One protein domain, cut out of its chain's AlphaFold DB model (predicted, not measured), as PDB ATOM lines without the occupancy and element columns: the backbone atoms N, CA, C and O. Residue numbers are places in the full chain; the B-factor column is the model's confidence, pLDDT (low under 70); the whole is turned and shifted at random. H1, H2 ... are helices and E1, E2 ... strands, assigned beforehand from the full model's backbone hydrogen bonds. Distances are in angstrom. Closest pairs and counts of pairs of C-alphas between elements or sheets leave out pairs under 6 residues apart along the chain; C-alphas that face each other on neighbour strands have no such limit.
ATOM      1  N   SER A   6     -14.937  55.249   0.675       85.94
ATOM      2  CA  SER A   6     -14.933  55.996   1.939       85.94
ATOM      3  C   SER A   6     -16.129  55.683   2.846       85.94
ATOM      4  O   SER A   6     -15.954  55.410   4.037       85.94
ATOM      5  N   GLN A   7     -17.345  55.614   2.292       89.38
ATOM      6  CA  GLN A   7     -18.530  55.196   3.050       89.38
ATOM      7  C   GLN A   7     -18.428  53.736   3.509       89.38
ATOM      8  O   GLN A   7     -18.750  53.437   4.661       89.38
ATOM      9  N   ARG A   8     -17.946  52.838   2.637       90.75
ATOM     10  CA  ARG A   8     -17.755  51.413   2.947       90.75
ATOM     11  C   ARG A   8     -16.730  51.211   4.069       90.75
ATOM     12  O   ARG A   8     -17.052  50.593   5.083       90.75
ATOM     13  N   ALA A   9     -15.543  51.805   3.949       90.19
ATOM     14  CA  ALA A   9     -14.484  51.731   4.958       90.19
ATOM     15  C   ALA A   9     -14.917  52.299   6.323       90.19
ATOM     16  O   ALA A   9     -14.664  51.676   7.357       90.19
ATOM     17  N   ALA A  10     -15.628  53.433   6.343       89.56
ATOM     18  CA  ALA A  10     -16.177  53.997   7.577       89.56
ATOM     19  C   ALA A  10     -17.224  53.073   8.230       89.56
ATOM     20  O   ALA A  10     -17.150  52.810   9.433       89.56
ATOM     21  N   ALA A  11     -18.161  52.529   7.443       92.00
ATOM     22  CA  ALA A  11     -19.203  51.627   7.936       92.00
ATOM     23  C   ALA A  11     -18.634  50.323   8.520       92.00
ATOM     24  O   ALA A  11     -19.125  49.852   9.551       92.00
ATOM     25  N   VAL A  12     -17.586  49.768   7.898       93.31
ATOM     26  CA  VAL A  12     -16.847  48.603   8.408       93.31
ATOM     27  C   VAL A  12     -16.131  48.945   9.712       93.31
ATOM     28  O   VAL A  12     -16.384  48.284  10.718       93.31
ATOM     29  N   LYS A  13     -15.311  50.005   9.751       89.88
ATOM     30  CA  LYS A  13     -14.573  50.391  10.967       89.88
ATOM     31  C   LYS A  13     -15.502  50.648  12.156       89.88
ATOM     32  O   LYS A  13     -15.214  50.213  13.269       89.88
ATOM     33  N   ASP A  14     -16.635  51.315  11.948       91.31
ATOM     34  CA  ASP A  14     -17.600  51.550  13.026       91.31
ATOM     35  C   ASP A  14     -18.331  50.271  13.461       91.31
ATOM     36  O   ASP A  14     -18.767  50.185  14.610       91.31
ATOM     37  N   ALA A  15     -18.457  49.262  12.593       91.88
ATOM     38  CA  ALA A  15     -18.964  47.946  12.970       91.88
ATOM     39  C   ALA A  15     -17.926  47.142  13.773       91.88
ATOM     40  O   ALA A  15     -18.252  46.667  14.859       91.88
ATOM     41  N   CYS A  16     -16.672  47.084  13.317       87.00
ATOM     42  CA  CYS A  16     -15.566  46.444  14.035       87.00
ATOM     43  C   CYS A  16     -15.326  47.063  15.424       87.00
ATOM     44  O   CYS A  16     -15.134  46.331  16.391       87.00
ATOM     45  N   HIS A  17     -15.427  48.390  15.553       86.69
ATOM     46  CA  HIS A  17     -15.368  49.077  16.847       86.69
ATOM     47  C   HIS A  17     -16.506  48.642  17.789       86.69
ATOM     48  O   HIS A  17     -16.273  48.399  18.969       86.69
ATOM     49  N   ARG A  18     -17.742  48.483  17.287       88.50
ATOM     50  CA  ARG A  18     -18.865  47.989  18.111       88.50
ATOM     51  C   ARG A  18     -18.668  46.540  18.555       88.50
ATOM     52  O   ARG A  18     -18.962  46.252  19.710       88.50
ATOM     53  N   ASP A  19     -18.165  45.669  17.682       86.50
ATOM     54  CA  ASP A  19     -17.794  44.287  18.024       86.50
ATOM     55  C   ASP A  19     -16.736  44.254  19.141       86.50
ATOM     56  O   ASP A  19     -16.888  43.526  20.123       86.50
ATOM     57  N   TRP A  20     -15.688  45.074  19.014       82.25
ATOM     58  CA  TRP A  20     -14.592  45.168  19.982       82.25
ATOM     59  C   TRP A  20     -15.068  45.673  21.353       82.25
ATOM     60  O   TRP A  20     -14.819  45.028  22.369       82.25
ATOM     61  N   GLN A  21     -15.834  46.768  21.391       83.44
ATOM     62  CA  GLN A  21     -16.355  47.357  22.634       83.44
ATOM     63  C   GLN A  21     -17.466  46.518  23.306       83.44
ATOM     64  O   GLN A  21     -17.834  46.796  24.446       83.44
ATOM     65  N   GLN A  22     -18.024  45.511  22.620       79.75
ATOM     66  CA  GLN A  22     -19.020  44.580  23.178       79.75
ATOM     67  C   GLN A  22     -18.416  43.266  23.694       79.75
ATOM     68  O   GLN A  22     -19.121  42.508  24.366       79.75
ATOM     69  N   HIS A  23     -17.138  42.981  23.422       74.06
ATOM     70  CA  HIS A  23     -16.466  41.813  23.990       74.06
ATOM     71  C   HIS A  23     -16.227  41.966  25.500       74.06
ATOM     72  O   HIS A  23     -16.083  43.067  26.035       74.06
ATOM     73  N   ALA A  24     -16.224  40.838  26.213       59.38
ATOM     74  CA  ALA A  24     -16.096  40.830  27.665       59.38
ATOM     75  C   ALA A  24     -14.698  41.295  28.104       59.38
ATOM     76  O   ALA A  24     -13.685  40.800  27.612       59.38
ATOM     77  N   ALA A  25     -14.640  42.215  29.071       55.25
ATOM     78  CA  ALA A  25     -13.385  42.757  29.581       55.25
ATOM     79  C   ALA A  25     -12.487  41.647  30.165       55.25
ATOM     80  O   ALA A  25     -12.754  41.131  31.251       55.25
ATOM     81  N   GLY A  26     -11.421  41.304  29.436       54.94
ATOM     82  CA  GLY A  26     -10.467  40.246  29.785       54.94
ATOM     83  C   GLY A  26     -10.355  39.103  28.768       54.94
ATOM     84  O   GLY A  26      -9.457  38.284  28.923       54.94
ATOM     85  N   ASP A  27     -11.206  39.055  27.736       65.50
ATOM     86  CA  ASP A  27     -11.117  38.089  26.629       65.50
ATOM     87  C   ASP A  27     -10.965  38.815  25.279       65.50
ATOM     88  O   ASP A  27     -11.509  39.905  25.080       65.50
ATOM     89  N   ARG A  28     -10.212  38.231  24.341       69.88
ATOM     90  CA  ARG A  28      -9.950  38.843  23.030       69.88
ATOM     91  C   ARG A  28     -11.149  38.698  22.098       69.88
ATOM     92  O   ARG A  28     -11.821  37.663  22.069       69.88
ATOM     93  N   LEU A  29     -11.380  39.723  21.271       83.75
ATOM     94  CA  LEU A  29     -12.252  39.594  20.105       83.75
ATOM     95  C   LEU A  29     -11.700  38.474  19.222       83.75
ATOM     96  O   LEU A  29     -10.544  38.513  18.803       83.75
ATOM     97  N   HIS A  30     -12.530  37.477  18.944       87.94
ATOM     98  CA  HIS A  30     -12.160  36.354  18.099       87.94
ATOM     99  C   HIS A  30     -13.338  35.911  17.235       87.94
ATOM    100  O   HIS A  30     -14.503  36.134  17.569       87.94
ATOM    101  N   LYS A  31     -13.031  35.275  16.106       90.06
ATOM    102  CA  LYS A  31     -14.001  34.659  15.191       90.06
ATOM    103  C   LYS A  31     -13.596  33.205  14.954       90.06
ATOM    104  O   LYS A  31     -12.432  32.855  15.123       90.06
ATOM    105  N   THR A  32     -14.534  32.349  14.558       90.25
ATOM    106  CA  THR A  32     -14.263  30.925  14.306       90.25
ATOM    107  C   THR A  32     -14.777  30.488  12.934       90.25
ATOM    108  O   THR A  32     -15.871  30.865  12.516       90.25
ATOM    109  N   ARG A  33     -13.973  29.693  12.218       91.06
ATOM    110  CA  ARG A  33     -14.272  29.137  10.884       91.06
ATOM    111  C   ARG A  33     -13.521  27.815  10.744       91.06
ATOM    112  O   ARG A  33     -12.398  27.691  11.214       91.06
ATOM    113  N   HIS A  34     -14.162  26.800  10.164       86.81
ATOM    114  CA  HIS A  34     -13.558  25.478   9.910       86.81
ATOM    115  C   HIS A  34     -12.811  24.852  11.118       86.81
ATOM    116  O   HIS A  34     -11.761  24.237  10.958       86.81
ATOM    117  N   GLY A  35     -13.331  25.032  12.340       87.38
ATOM    118  CA  GLY A  35     -12.720  24.527  13.581       87.38
ATOM    119  C   GLY A  35     -11.545  25.347  14.133       87.38
ATOM    120  O   GLY A  35     -11.097  25.062  15.236       87.38
ATOM    121  N   HIS A  36     -11.086  26.372  13.415       90.75
ATOM    122  CA  HIS A  36     -10.020  27.278  13.836       90.75
ATOM    123  C   HIS A  36     -10.589  28.518  14.544       90.75
ATOM    124  O   HIS A  36     -11.729  28.925  14.281       90.75
ATOM    125  N   ARG A  37      -9.786  29.145  15.413       91.50
ATOM    126  CA  ARG A  37     -10.064  30.428  16.080       91.50
ATOM    127  C   ARG A  37      -9.088  31.486  15.576       91.50
ATOM    128  O   ARG A  37      -7.891  31.354  15.777       91.50
ATOM    129  N   LEU A  38      -9.610  32.546  14.970       90.69
ATOM    130  CA  LEU A  38      -8.848  33.741  14.628       90.69
ATOM    131  C   LEU A  38      -9.026  34.764  15.750       90.69
ATOM    132  O   LEU A  38     -10.135  35.266  15.947       90.69
ATOM    133  N   GLU A  39      -7.962  35.047  16.493       88.06
ATOM    134  CA  GLU A  39      -7.915  36.123  17.482       88.06
ATOM    135  C   GLU A  39      -7.495  37.445  16.846       88.06
ATOM    136  O   GLU A  39      -6.698  37.485  15.910       88.06
ATOM    137  N   VAL A  40      -8.029  38.538  17.384       84.06
ATOM    138  CA  VAL A  40      -7.720  39.907  16.974       84.06
ATOM    139  C   VAL A  40      -6.753  40.513  17.991       84.06
ATOM    140  O   VAL A  40      -7.052  40.594  19.185       84.06
ATOM    141  N   LEU A  41      -5.575  40.922  17.520       78.50
ATOM    142  CA  LEU A  41      -4.458  41.339  18.366       78.50
ATOM    143  C   LEU A  41      -4.673  42.727  18.998       78.50
ATOM    144  O   LEU A  41      -4.284  42.920  20.153       78.50
ATOM    145  N   ALA A  42      -5.309  43.646  18.260       77.62
ATOM    146  CA  ALA A  42      -5.658  45.021  18.642       77.62
ATOM    147  C   ALA A  42      -6.930  45.497  17.897       77.62
ATOM    148  O   ALA A  42      -7.310  44.887  16.898       77.62
ATOM    149  N   GLU A  43      -7.586  46.579  18.346       81.69
ATOM    150  CA  GLU A  43      -8.791  47.114  17.676       81.69
ATOM    151  C   GLU A  43      -8.501  47.446  16.191       81.69
ATOM    152  O   GLU A  43      -7.548  48.185  15.933       81.69
ATOM    153  N   PRO A  44      -9.297  46.947  15.216       84.81
ATOM    154  CA  PRO A  44      -9.049  47.191  13.795       84.81
ATOM    155  C   PRO A  44      -9.002  48.681  13.422       84.81
ATOM    156  O   PRO A  44      -9.953  49.433  13.654       84.81
ATOM    157  N   ALA A  45      -7.889  49.105  12.822       80.50
ATOM    158  CA  ALA A  45      -7.588  50.498  12.517       80.50
ATOM    159  C   ALA A  45      -8.136  50.928  11.146       80.50
ATOM    160  O   ALA A  45      -8.328  50.115  10.244       80.50
ATOM    161  N   VAL A  46      -8.375  52.230  10.955       84.19
ATOM    162  CA  VAL A  46      -8.812  52.771   9.657       84.19
ATOM    163  C   VAL A  46      -7.617  53.138   8.781       84.19
ATOM    164  O   VAL A  46      -6.790  53.966   9.160       84.19
ATOM    165  N   ILE A  47      -7.561  52.565   7.583       79.44
ATOM    166  CA  ILE A  47      -6.582  52.915   6.552       79.44
ATOM    167  C   ILE A  47      -7.086  54.161   5.823       79.44
ATOM    168  O   ILE A  47      -8.272  54.241   5.487       79.44
ATOM    169  N   ARG A  48      -6.200  55.129   5.571       77.06
ATOM    170  CA  ARG A  48      -6.524  56.397   4.902       77.06
ATOM    171  C   ARG A  48      -5.658  56.629   3.667       77.06
ATOM    172  O   ARG A  48      -4.513  56.190   3.645       77.06
ATOM    173  N   ASN A  49      -6.205  57.328   2.675       65.75
ATOM    174  CA  ASN A  49      -5.447  57.821   1.522       65.75
ATOM    175  C   ASN A  49      -4.667  59.108   1.869       65.75
ATOM    176  O   ASN A  49      -4.809  59.668   2.959       65.75
ATOM    177  N   ALA A  50      -3.880  59.620   0.917       52.41
ATOM    178  CA  ALA A  50      -3.112  60.861   1.075       52.41
ATOM    179  C   ALA A  50      -3.977  62.123   1.321       52.41
ATOM    180  O   ALA A  50      -3.475  63.112   1.852       52.41
ATOM    181  N   ALA A  51      -5.275  62.091   0.988       55.56
ATOM    182  CA  ALA A  51      -6.240  63.149   1.310       55.56
ATOM    183  C   ALA A  51      -6.846  63.012   2.728       55.56
ATOM    184  O   ALA A  51      -7.636  63.854   3.155       55.56
ATOM    185  N   GLY A  52      -6.479  61.965   3.476       65.50
ATOM    186  CA  GLY A  52      -6.984  61.671   4.817       65.50
ATOM    187  C   GLY A  52      -8.352  60.981   4.843       65.50
ATOM    188  O   GLY A  52      -8.888  60.733   5.927       65.50
ATOM    189  N   GLU A  53      -8.929  60.641   3.692       75.12
ATOM    190  CA  GLU A  53     -10.199  59.919   3.595       75.12
ATOM    191  C   GLU A  53     -10.000  58.442   3.960       75.12
ATOM    192  O   GLU A  53      -8.956  57.876   3.634       75.12
ATOM    193  N   PRO A  54     -10.964  57.784   4.630       81.81
ATOM    194  CA  PRO A  54     -10.883  56.348   4.865       81.81
ATOM    195  C   PRO A  54     -10.969  55.584   3.533       81.81
ATOM    196  O   PRO A  54     -11.803  55.899   2.691       81.81
ATOM    197  N   VAL A  55     -10.132  54.563   3.352       85.25
ATOM    198  CA  VAL A  55     -10.140  53.687   2.158       85.25
ATOM    199  C   VAL A  55     -10.095  52.196   2.489       85.25
ATOM    200  O   VAL A  55     -10.319  51.354   1.624       85.25
ATOM    201  N   GLY A  56      -9.860  51.840   3.749       90.44
ATOM    202  CA  GLY A  56      -9.859  50.449   4.179       90.44
ATOM    203  C   GLY A  56      -9.803  50.280   5.685       90.44
ATOM    204  O   GLY A  56      -9.852  51.257   6.437       90.44
ATOM    205  N   VAL A  57      -9.682  49.029   6.115       89.12
ATOM    206  CA  VAL A  57      -9.515  48.646   7.519       89.12
ATOM    207  C   VAL A  57      -8.354  47.662   7.648       89.12
ATOM    208  O   VAL A  57      -8.232  46.722   6.864       89.12
ATOM    209  N   ASP A  58      -7.492  47.922   8.622       87.06
ATOM    210  CA  ASP A  58      -6.353  47.105   9.041       87.06
ATOM    211  C   ASP A  58      -6.771  46.258  10.253       87.06
ATOM    212  O   ASP A  58      -7.356  46.781  11.204       87.06
ATOM    213  N   ALA A  59      -6.489  44.957  10.222       84.00
ATOM    214  CA  ALA A  59      -6.556  44.084  11.383       84.00
ATOM    215  C   ALA A  59      -5.269  43.260  11.531       84.00
ATOM    216  O   ALA A  59      -4.826  42.571  10.610       84.00
ATOM    217  N   TRP A  60      -4.745  43.259  12.753       79.88
ATOM    218  CA  TRP A  60      -3.672  42.375  13.192       79.88
ATOM    219  C   TRP A  60      -4.284  41.148  13.865       79.88
ATOM    220  O   TRP A  60      -5.119  41.291  14.764       79.88
ATOM    221  N   VAL A  61      -3.914  39.950  13.417       85.81
ATOM    222  CA  VAL A  61      -4.600  38.698  13.774       85.81
ATOM    223  C   VAL A  61      -3.645  37.537  14.057       85.81
ATOM    224  O   VAL A  61      -2.498  37.539  13.622       85.81
ATOM    225  N   GLN A  62      -4.147  36.544  14.791       85.44
ATOM    226  CA  GLN A  62      -3.427  35.349  15.239       85.44
ATOM    227  C   GLN A  62      -4.337  34.127  15.037       85.44
ATOM    228  O   GLN A  62      -5.493  34.149  15.467       85.44
ATOM    229  N   LEU A  63      -3.876  33.089  14.332       87.75
ATOM    230  CA  LEU A  63      -4.695  31.916  14.006       87.75
ATOM    231  C   LEU A  63      -4.369  30.748  14.939       87.75
ATOM    232  O   LEU A  63      -3.213  30.374  15.083       87.75
ATOM    233  N   HIS A  64      -5.397  30.124  15.510       87.81
ATOM    234  CA  HIS A  64      -5.277  28.920  16.328       87.81
ATOM    235  C   HIS A  64      -6.105  27.768  15.753       87.81
ATOM    236  O   HIS A  64      -7.203  27.973  15.228       87.81
ATOM    237  N   ASP A  65      -5.603  26.546  15.892       88.94
ATOM    238  CA  ASP A  65      -6.296  25.324  15.497       88.94
ATOM    239  C   ASP A  65      -7.364  24.875  16.517       88.94
ATOM    240  O   ASP A  65      -7.580  25.483  17.569       88.94
ATOM    241  N   ALA A  66      -8.029  23.756  16.221       88.00
ATOM    242  CA  ALA A  66      -9.051  23.162  17.085       88.00
ATOM    243  C   ALA A  66      -8.510  22.569  18.411       88.00
ATOM    244  O   ALA A  66      -9.285  22.012  19.191       88.00
ATOM    245  N   GLN A  67      -7.198  22.620  18.658       86.94
ATOM    246  CA  GLN A  67      -6.543  22.276  19.924       86.94
ATOM    247  C   GLN A  67      -6.020  23.528  20.661       86.94
ATOM    248  O   GLN A  67      -5.544  23.407  21.789       86.94
ATOM    249  N   GLY A  68      -6.133  24.720  20.062       83.50
ATOM    250  CA  GLY A  68      -5.617  25.984  20.591       83.50
ATOM    251  C   GLY A  68      -4.149  26.265  20.255       83.50
ATOM    252  O   GLY A  68      -3.625  27.288  20.693       83.50
ATOM    253  N   ARG A  69      -3.486  25.395  19.480       83.19
ATOM    254  CA  ARG A  69      -2.114  25.625  19.000       83.19
ATOM    255  C   ARG A  69      -2.136  26.706  17.932       83.19
ATOM    256  O   ARG A  69      -3.076  26.758  17.144       83.19
ATOM    257  N   GLU A  70      -1.121  27.555  17.906       81.38
ATOM    258  CA  GLU A  70      -0.985  28.572  16.864       81.38
ATOM    259  C   GLU A  70      -0.671  27.935  15.502       81.38
ATOM    260  O   GLU A  70      -0.017  26.895  15.419       81.38
ATOM    261  N   VAL A  71      -1.176  28.550  14.437       80.69
ATOM    262  CA  VAL A  71      -0.969  28.153  13.043       80.69
ATOM    263  C   VAL A  71      -0.254  29.310  12.340       80.69
ATOM    264  O   VAL A  71      -0.839  30.395  12.275       80.69
ATOM    265  N   PRO A  72       0.972  29.112  11.811       71.56
ATOM    266  CA  PRO A  72       1.720  30.160  11.122       71.56
ATOM    267  C   PRO A  72       0.918  30.817   9.990       71.56
ATOM    268  O   PRO A  72       0.388  30.141   9.104       71.56
ATOM    269  N   ILE A  73       0.815  32.145  10.060       74.50
ATOM    270  CA  ILE A  73       0.224  33.036   9.057       74.50
ATOM    271  C   ILE A  73       0.952  34.386   9.098       74.50
ATOM    272  O   ILE A  73       1.440  34.792  10.154       74.50
ATOM    273  N   ASP A  74       0.938  35.142   7.997       73.81
ATOM    274  CA  ASP A  74       1.271  36.570   8.073       73.81
ATOM    275  C   ASP A  74       0.176  37.290   8.901       73.81
ATOM    276  O   ASP A  74      -1.007  37.216   8.539       73.81
ATOM    277  N   PRO A  75       0.513  37.995   9.996       76.00
ATOM    278  CA  PRO A  75      -0.482  38.478  10.958       76.00
ATOM    279  C   PRO A  75      -1.172  39.787  10.545       76.00
ATOM    280  O   PRO A  75      -2.212  40.131  11.107       76.00
ATOM    281  N   HIS A  76      -0.614  40.539   9.593       81.88
ATOM    282  CA  HIS A  76      -1.106  41.860   9.191       81.88
ATOM    283  C   HIS A  76      -2.028  41.748   7.965       81.88
ATOM    284  O   HIS A  76      -1.599  41.353   6.872       81.88
ATOM    285  N   ARG A  77      -3.315  42.080   8.147       88.19
ATOM    286  CA  ARG A  77      -4.375  41.941   7.136       88.19
ATOM    287  C   ARG A  77      -5.048  43.287   6.867       88.19
ATOM    288  O   ARG A  77      -5.776  43.810   7.705       88.19
ATOM    289  N   ARG A  78      -4.849  43.832   5.666       91.44
ATOM    290  CA  ARG A  78      -5.395  45.133   5.240       91.44
ATOM    291  C   ARG A  78      -6.472  44.917   4.180       91.44
ATOM    292  O   ARG A  78      -6.178  44.367   3.125       91.44
ATOM    293  N   ILE A  79      -7.710  45.344   4.429       95.50
ATOM    294  CA  ILE A  79      -8.816  45.221   3.466       95.50
ATOM    295  C   ILE A  79      -9.175  46.611   2.926       95.50
ATOM    296  O   ILE A  79      -9.715  47.447   3.652       95.50
ATOM    297  N   ILE A  80      -8.861  46.853   1.653       93.88
ATOM    298  CA  ILE A  80      -9.113  48.100   0.917       93.88
ATOM    299  C   ILE A  80     -10.417  47.977   0.127       93.88
ATOM    300  O   ILE A  80     -10.754  46.902  -0.378       93.88
ATOM    301  N   ASN A  81     -11.151  49.087   0.039       92.88
ATOM    302  CA  ASN A  81     -12.498  49.165  -0.525       92.88
ATOM    303  C   ASN A  81     -13.485  48.131   0.074       92.88
ATOM    304  O   ASN A  81     -14.223  47.468  -0.662       92.88
ATOM    305  N   PRO A  82     -13.471  47.926   1.409       93.44
ATOM    306  CA  PRO A  82     -13.928  46.691   2.034       93.44
ATOM    307  C   PRO A  82     -15.429  46.442   1.824       93.44
ATOM    308  O   PRO A  82     -16.223  47.387   1.793       93.44
ATOM    309  N   PRO A  83     -15.854  45.174   1.709       93.50
ATOM    310  CA  PRO A  83     -17.250  44.847   1.481       93.50
ATOM    311  C   PRO A  83     -18.109  45.116   2.720       93.50
ATOM    312  O   PRO A  83     -17.664  45.011   3.862       93.50
ATOM    313  N   THR A  84     -19.380  45.430   2.477       93.50
ATOM    314  CA  THR A  84     -20.397  45.707   3.503       93.50
ATOM    315  C   THR A  84     -21.539  44.684   3.517       93.50
ATOM    316  O   THR A  84     -22.396  44.732   4.406       93.50
ATOM    317  N   VAL A  85     -21.544  43.759   2.550       92.50
ATOM    318  CA  VAL A  85     -22.550  42.706   2.362       92.50
ATOM    319  C   VAL A  85     -21.862  41.337   2.336       92.50
ATOM    320  O   VAL A  85     -20.934  41.126   1.553       92.50
ATOM    321  N   THR A  86     -22.298  40.397   3.178       92.38
ATOM    322  CA  THR A  86     -21.784  39.012   3.195       92.38
ATOM    323  C   THR A  86     -22.288  38.192   2.004       92.38
ATOM    324  O   THR A  86     -23.259  38.561   1.340       92.38
ATOM    325  N   ARG A  87     -21.654  37.044   1.726       87.06
ATOM    326  CA  ARG A  87     -21.949  36.190   0.549       87.06
ATOM    327  C   ARG A  87     -23.352  35.566   0.528       87.06
ATOM    328  O   ARG A  87     -23.775  35.038  -0.496       87.06
ATOM    329  N   ASP A  88     -24.078  35.639   1.641       88.44
ATOM    330  CA  ASP A  88     -25.496  35.283   1.777       88.44
ATOM    331  C   ASP A  88     -26.465  36.434   1.411       88.44
ATOM    332  O   ASP A  88     -27.682  36.239   1.418       88.44
ATOM    333  N   GLY A  89     -25.945  37.623   1.078       87.69
ATOM    334  CA  GLY A  89     -26.714  38.823   0.738       87.69
ATOM    335  C   GLY A  89     -27.112  39.696   1.936       87.69
ATOM    336  O   GLY A  89     -27.945  40.592   1.787       87.69
ATOM    337  N   ARG A  90     -26.562  39.449   3.130       91.19
ATOM    338  CA  ARG A  90     -26.900  40.191   4.354       91.19
ATOM    339  C   ARG A  90     -26.019  41.437   4.522       91.19
ATOM    340  O   ARG A  90     -24.795  41.363   4.486       91.19
ATOM    341  N   GLN A  91     -26.652  42.589   4.748       92.38
ATOM    342  CA  GLN A  91     -25.974  43.863   5.014       92.38
ATOM    343  C   GLN A  91     -25.388  43.877   6.439       92.38
ATOM    344  O   GLN A  91     -26.052  44.284   7.393       92.38
ATOM    345  N   ASP A  92     -24.149  43.414   6.584       93.88
ATOM    346  CA  ASP A  92     -23.397  43.388   7.840       93.88
ATOM    347  C   ASP A  92     -21.913  43.692   7.566       93.88
ATOM    348  O   ASP A  92     -21.156  42.786   7.203       93.88
ATOM    349  N   PRO A  93     -21.475  44.952   7.753       94.25
ATOM    350  CA  PRO A  93     -20.093  45.351   7.502       94.25
ATOM    351  C   PRO A  93     -19.055  44.642   8.380       94.25
ATOM    352  O   PRO A  93     -17.934  44.436   7.925       94.25
ATOM    353  N   ALA A  94     -19.403  44.230   9.607       92.50
ATOM    354  CA  ALA A  94     -18.467  43.485  10.450       92.50
ATOM    355  C   ALA A  94     -18.283  42.068   9.902       92.50
ATOM    356  O   ALA A  94     -17.156  41.639   9.665       92.50
ATOM    357  N   ALA A  95     -19.373  41.339   9.647       93.38
ATOM    358  CA  ALA A  95     -19.266  39.984   9.109       93.38
ATOM    359  C   ALA A  95     -18.671  39.949   7.692       93.38
ATOM    360  O   ALA A  95     -17.908  39.035   7.393       93.38
ATOM    361  N   ALA A  96     -18.951  40.946   6.845       94.50
ATOM    362  CA  ALA A  96     -18.361  41.052   5.511       94.50
ATOM    363  C   ALA A  96     -16.837  41.268   5.575       94.50
ATOM    364  O   ALA A  96     -16.072  40.604   4.868       94.50
ATOM    365  N   PHE A  97     -16.371  42.123   6.488       94.81
ATOM    366  CA  PHE A  97     -14.948  42.276   6.773       94.81
ATOM    367  C   PHE A  97     -14.322  40.982   7.309       94.81
ATOM    368  O   PHE A  97     -13.313  40.530   6.771       94.81
ATOM    369  N   TRP A  98     -14.937  40.322   8.295       93.06
ATOM    370  CA  TRP A  98     -14.391  39.079   8.849       93.06
ATOM    371  C   TRP A  98     -14.410  37.908   7.853       93.06
ATOM    372  O   TRP A  98     -13.470  37.117   7.857       93.06
ATOM    373  N   GLU A  99     -15.396  37.813   6.954       94.19
ATOM    374  CA  GLU A  99     -15.350  36.899   5.798       94.19
ATOM    375  C   GLU A  99     -14.131  37.177   4.907       94.19
ATOM    376  O   GLU A  99     -13.469  36.233   4.483       94.19
ATOM    377  N   SER A 100     -13.817  38.454   4.661       93.62
ATOM    378  CA  SER A 100     -12.692  38.886   3.819       93.62
ATOM    379  C   SER A 100     -11.334  38.586   4.462       93.62
ATOM    380  O   SER A 100     -10.434  38.079   3.797       93.62
ATOM    381  N   VAL A 101     -11.197  38.842   5.769       93.62
ATOM    382  CA  VAL A 101      -9.991  38.507   6.543       93.62
ATOM    383  C   VAL A 101      -9.781  36.989   6.570       93.62
ATOM    384  O   VAL A 101      -8.681  36.527   6.272       93.62
ATOM    385  N   TRP A 102     -10.825  36.201   6.842       93.12
ATOM    386  CA  TRP A 102     -10.738  34.737   6.798       93.12
ATOM    387  C   TRP A 102     -10.379  34.198   5.411       93.12
ATOM    388  O   TRP A 102      -9.511  33.341   5.302       93.12
ATOM    389  N   ASP A 103     -11.019  34.701   4.354       91.44
ATOM    390  CA  ASP A 103     -10.690  34.322   2.980       91.44
ATOM    391  C   ASP A 103      -9.223  34.641   2.635       91.44
ATOM    392  O   ASP A 103      -8.565  33.826   2.001       91.44
ATOM    393  N   SER A 104      -8.686  35.785   3.087       89.88
ATOM    394  CA  SER A 104      -7.274  36.135   2.859       89.88
ATOM    395  C   SER A 104      -6.308  35.123   3.486       89.88
ATOM    396  O   SER A 104      -5.239  34.867   2.942       89.88
ATOM    397  N   ILE A 105      -6.698  34.502   4.601       87.44
ATOM    398  CA  ILE A 105      -5.917  33.475   5.293       87.44
ATOM    399  C   ILE A 105      -6.074  32.111   4.607       87.44
ATOM    400  O   ILE A 105      -5.073  31.437   4.382       87.44
ATOM    401  N   ASP A 106      -7.299  31.737   4.220       86.25
ATOM    402  CA  ASP A 106      -7.576  30.498   3.474       86.25
ATOM    403  C   ASP A 106      -6.894  30.498   2.077       86.25
ATOM    404  O   ASP A 106      -6.510  29.436   1.588       86.25
ATOM    405  N   GLU A 107      -6.733  31.665   1.428       78.12
ATOM    406  CA  GLU A 107      -6.133  31.811   0.083       78.12
ATOM    407  C   GLU A 107      -4.636  32.176   0.084       78.12
ATOM    408  O   GLU A 107      -3.922  31.794  -0.846       78.12
ATOM    409  N   THR A 108      -4.138  32.870   1.117       71.12
ATOM    410  CA  THR A 108      -2.697  33.129   1.328       71.12
ATOM    411  C   THR A 108      -2.214  32.610   2.692       71.12
ATOM    412  O   THR A 108      -1.858  33.397   3.578       71.12
ATOM    413  N   PRO A 109      -2.192  31.275   2.889       59.12
ATOM    414  CA  PRO A 109      -1.470  30.674   3.999       59.12
ATOM    415  C   PRO A 109       0.034  30.850   3.766       59.12
ATOM    416  O   PRO A 109       0.543  30.468   2.709       59.12
ATOM    417  N   ASN A 110       0.749  31.396   4.751       57.09
ATOM    418  CA  ASN A 110       2.209  31.403   4.756       57.09
ATOM    419  C   ASN A 110       2.704  30.290   5.698       57.09
ATOM    420  O   ASN A 110       2.687  30.484   6.910       57.09
ATOM    421  N   PRO A 111       3.108  29.113   5.180       39.09
ATOM    422  CA  PRO A 111       3.590  28.015   6.015       39.09
ATOM    423  C   PRO A 111       5.023  28.224   6.534       39.09
ATOM    424  O   PRO A 111       5.487  27.402   7.315       39.09
ATOM    425  N   GLY A 112       5.734  29.266   6.086       42.09
ATOM    426  CA  GLY A 112       7.147  29.517   6.391       42.09
ATOM    427  C   GLY A 112       7.386  30.327   7.665       42.09
ATOM    428  O   GLY A 112       8.106  31.317   7.612       42.09
ATOM    429  N   GLY A 113       6.773  29.938   8.785       36.81
ATOM    430  CA  GLY A 113       7.125  30.487  10.100       36.81
ATOM    431  C   GLY A 113       6.516  31.849  10.468       36.81
ATOM    432  O   GLY A 113       5.518  32.308   9.908       36.81
ATOM    433  N   TRP A 114       7.066  32.446  11.527       34.44
ATOM    434  CA  TRP A 114       6.492  33.579  12.262       34.44
ATOM    435  C   TRP A 114       7.021  34.946  11.801       34.44
ATOM    436  O   TRP A 114       8.176  35.097  11.431       34.44
ATOM    437  N   ARG A 115       6.203  35.997  11.983       38.62
ATOM    438  CA  ARG A 115       6.652  37.408  12.122       38.62
ATOM    439  C   ARG A 115       7.552  37.981  11.006       38.62
ATOM    440  O   ARG A 115       8.180  39.015  11.220       38.62
ATOM    441  N   THR A 116       7.526  37.408   9.808       42.06
ATOM    442  CA  THR A 116       8.326  37.728   8.601       42.06
ATOM    443  C   THR A 116       8.141  39.142   8.000       42.06
ATOM    444  O   THR A 116       8.429  39.365   6.827       42.06
ATOM    445  N   ALA A 117       7.607  40.109   8.757       45.88
ATOM    446  CA  ALA A 117       7.184  41.452   8.323       45.88
ATOM    447  C   ALA A 117       6.148  41.494   7.169       45.88
ATOM    448  O   ALA A 117       5.781  42.576   6.701       45.88
TER     449      ALA A 117
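What this domain is: This is residues 6 to 117 of the 909 residues of an uncharacterized protein of Nonomuraea sp. KC333 (UniProt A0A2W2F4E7). A strongly twisted sheet of five strands curls round one helix, H2, while a second helix, H1, packs on the sheet's opposite face, about perpendicular to H2. The long strand E4 runs through the sheet: E3 and E5 pair with its earlier part, and the E1-E2 hairpin joins at its far end through E2. The printed part has 112 residues, with two named helices and five named strands in the order H1 E1 E2 E3 E4 E5 H2, and its class is mixed, helices and strands. The sheet is branched, with its neighbour pairs antiparallel. The whole is compact, with a radius of gyration of the C-alphas of 14.0 A and spans of 40 by 30 by 29 A.

How they stand to each other: H1, residues 6 to 22, is on the branched sheet formed by E1, residues 30 to 33, E2, residues 36 to 40, E3, residues 45 to 48, E4, residues 54 to 64, and E5, residues 76 to 80. Its height over the sheet is 8.7 A, and its closest C-alphas to E4 are those of Ala 9 and Gly 56, 4.9 A apart. It runs slantwise to the strands, at 34 degrees to E4 on the local plane. E1 and E2 form a hairpin, with N 31 and O 38 within hydrogen-bond range at 2.9 A. E2 has E1 on one side and E4 on the other side; N 39 and O 62 are 2.8 A apart. E3, E4 and E5 form a meander, each strand the antiparallel neighbour of the one before, with N 45 and O 58 at 2.9 A and N 79 and O 57 at 2.8 A. The pairing is staggered: E4 pairs with E3 over residues 54 to 58, with E5 over 56 to 60 and with E2 over 61 to 64. H2, residues 93 to 107, is on the face opposite to H1, and its closest C-alphas to E5 are those of Arg 77 and Val 101, 6.6 A apart. H2 touches H1 with residues 93 to 97 alone; the closest C-alphas, those of Val 12 and Pro 93, are 4.7 A apart. In H1 and H2 every O i to N i+4 pair is within hydrogen-bond range.

Where its parts are: H1 begins at C-alpha 6, (-14.933, 55.996, 1.939), and is 24.5 A long. E4, the longest strand, covers 30.3 A from C-alpha 54 to C-alpha 64, at (-5.277, 28.920, 16.328). H2 is 20.8 A long and ends at C-alpha 107, (-6.133, 31.811, 0.083).

The domain as a whole: The C-alphas farthest apart, those of Ala 51 and Gln 67, are 44.9 A apart. The printed part has no cut. The links E4 to E5 and E5 to H2 are long. Residues 24 to 28, 49 to 52 and 109 to 117 have pLDDT under 70.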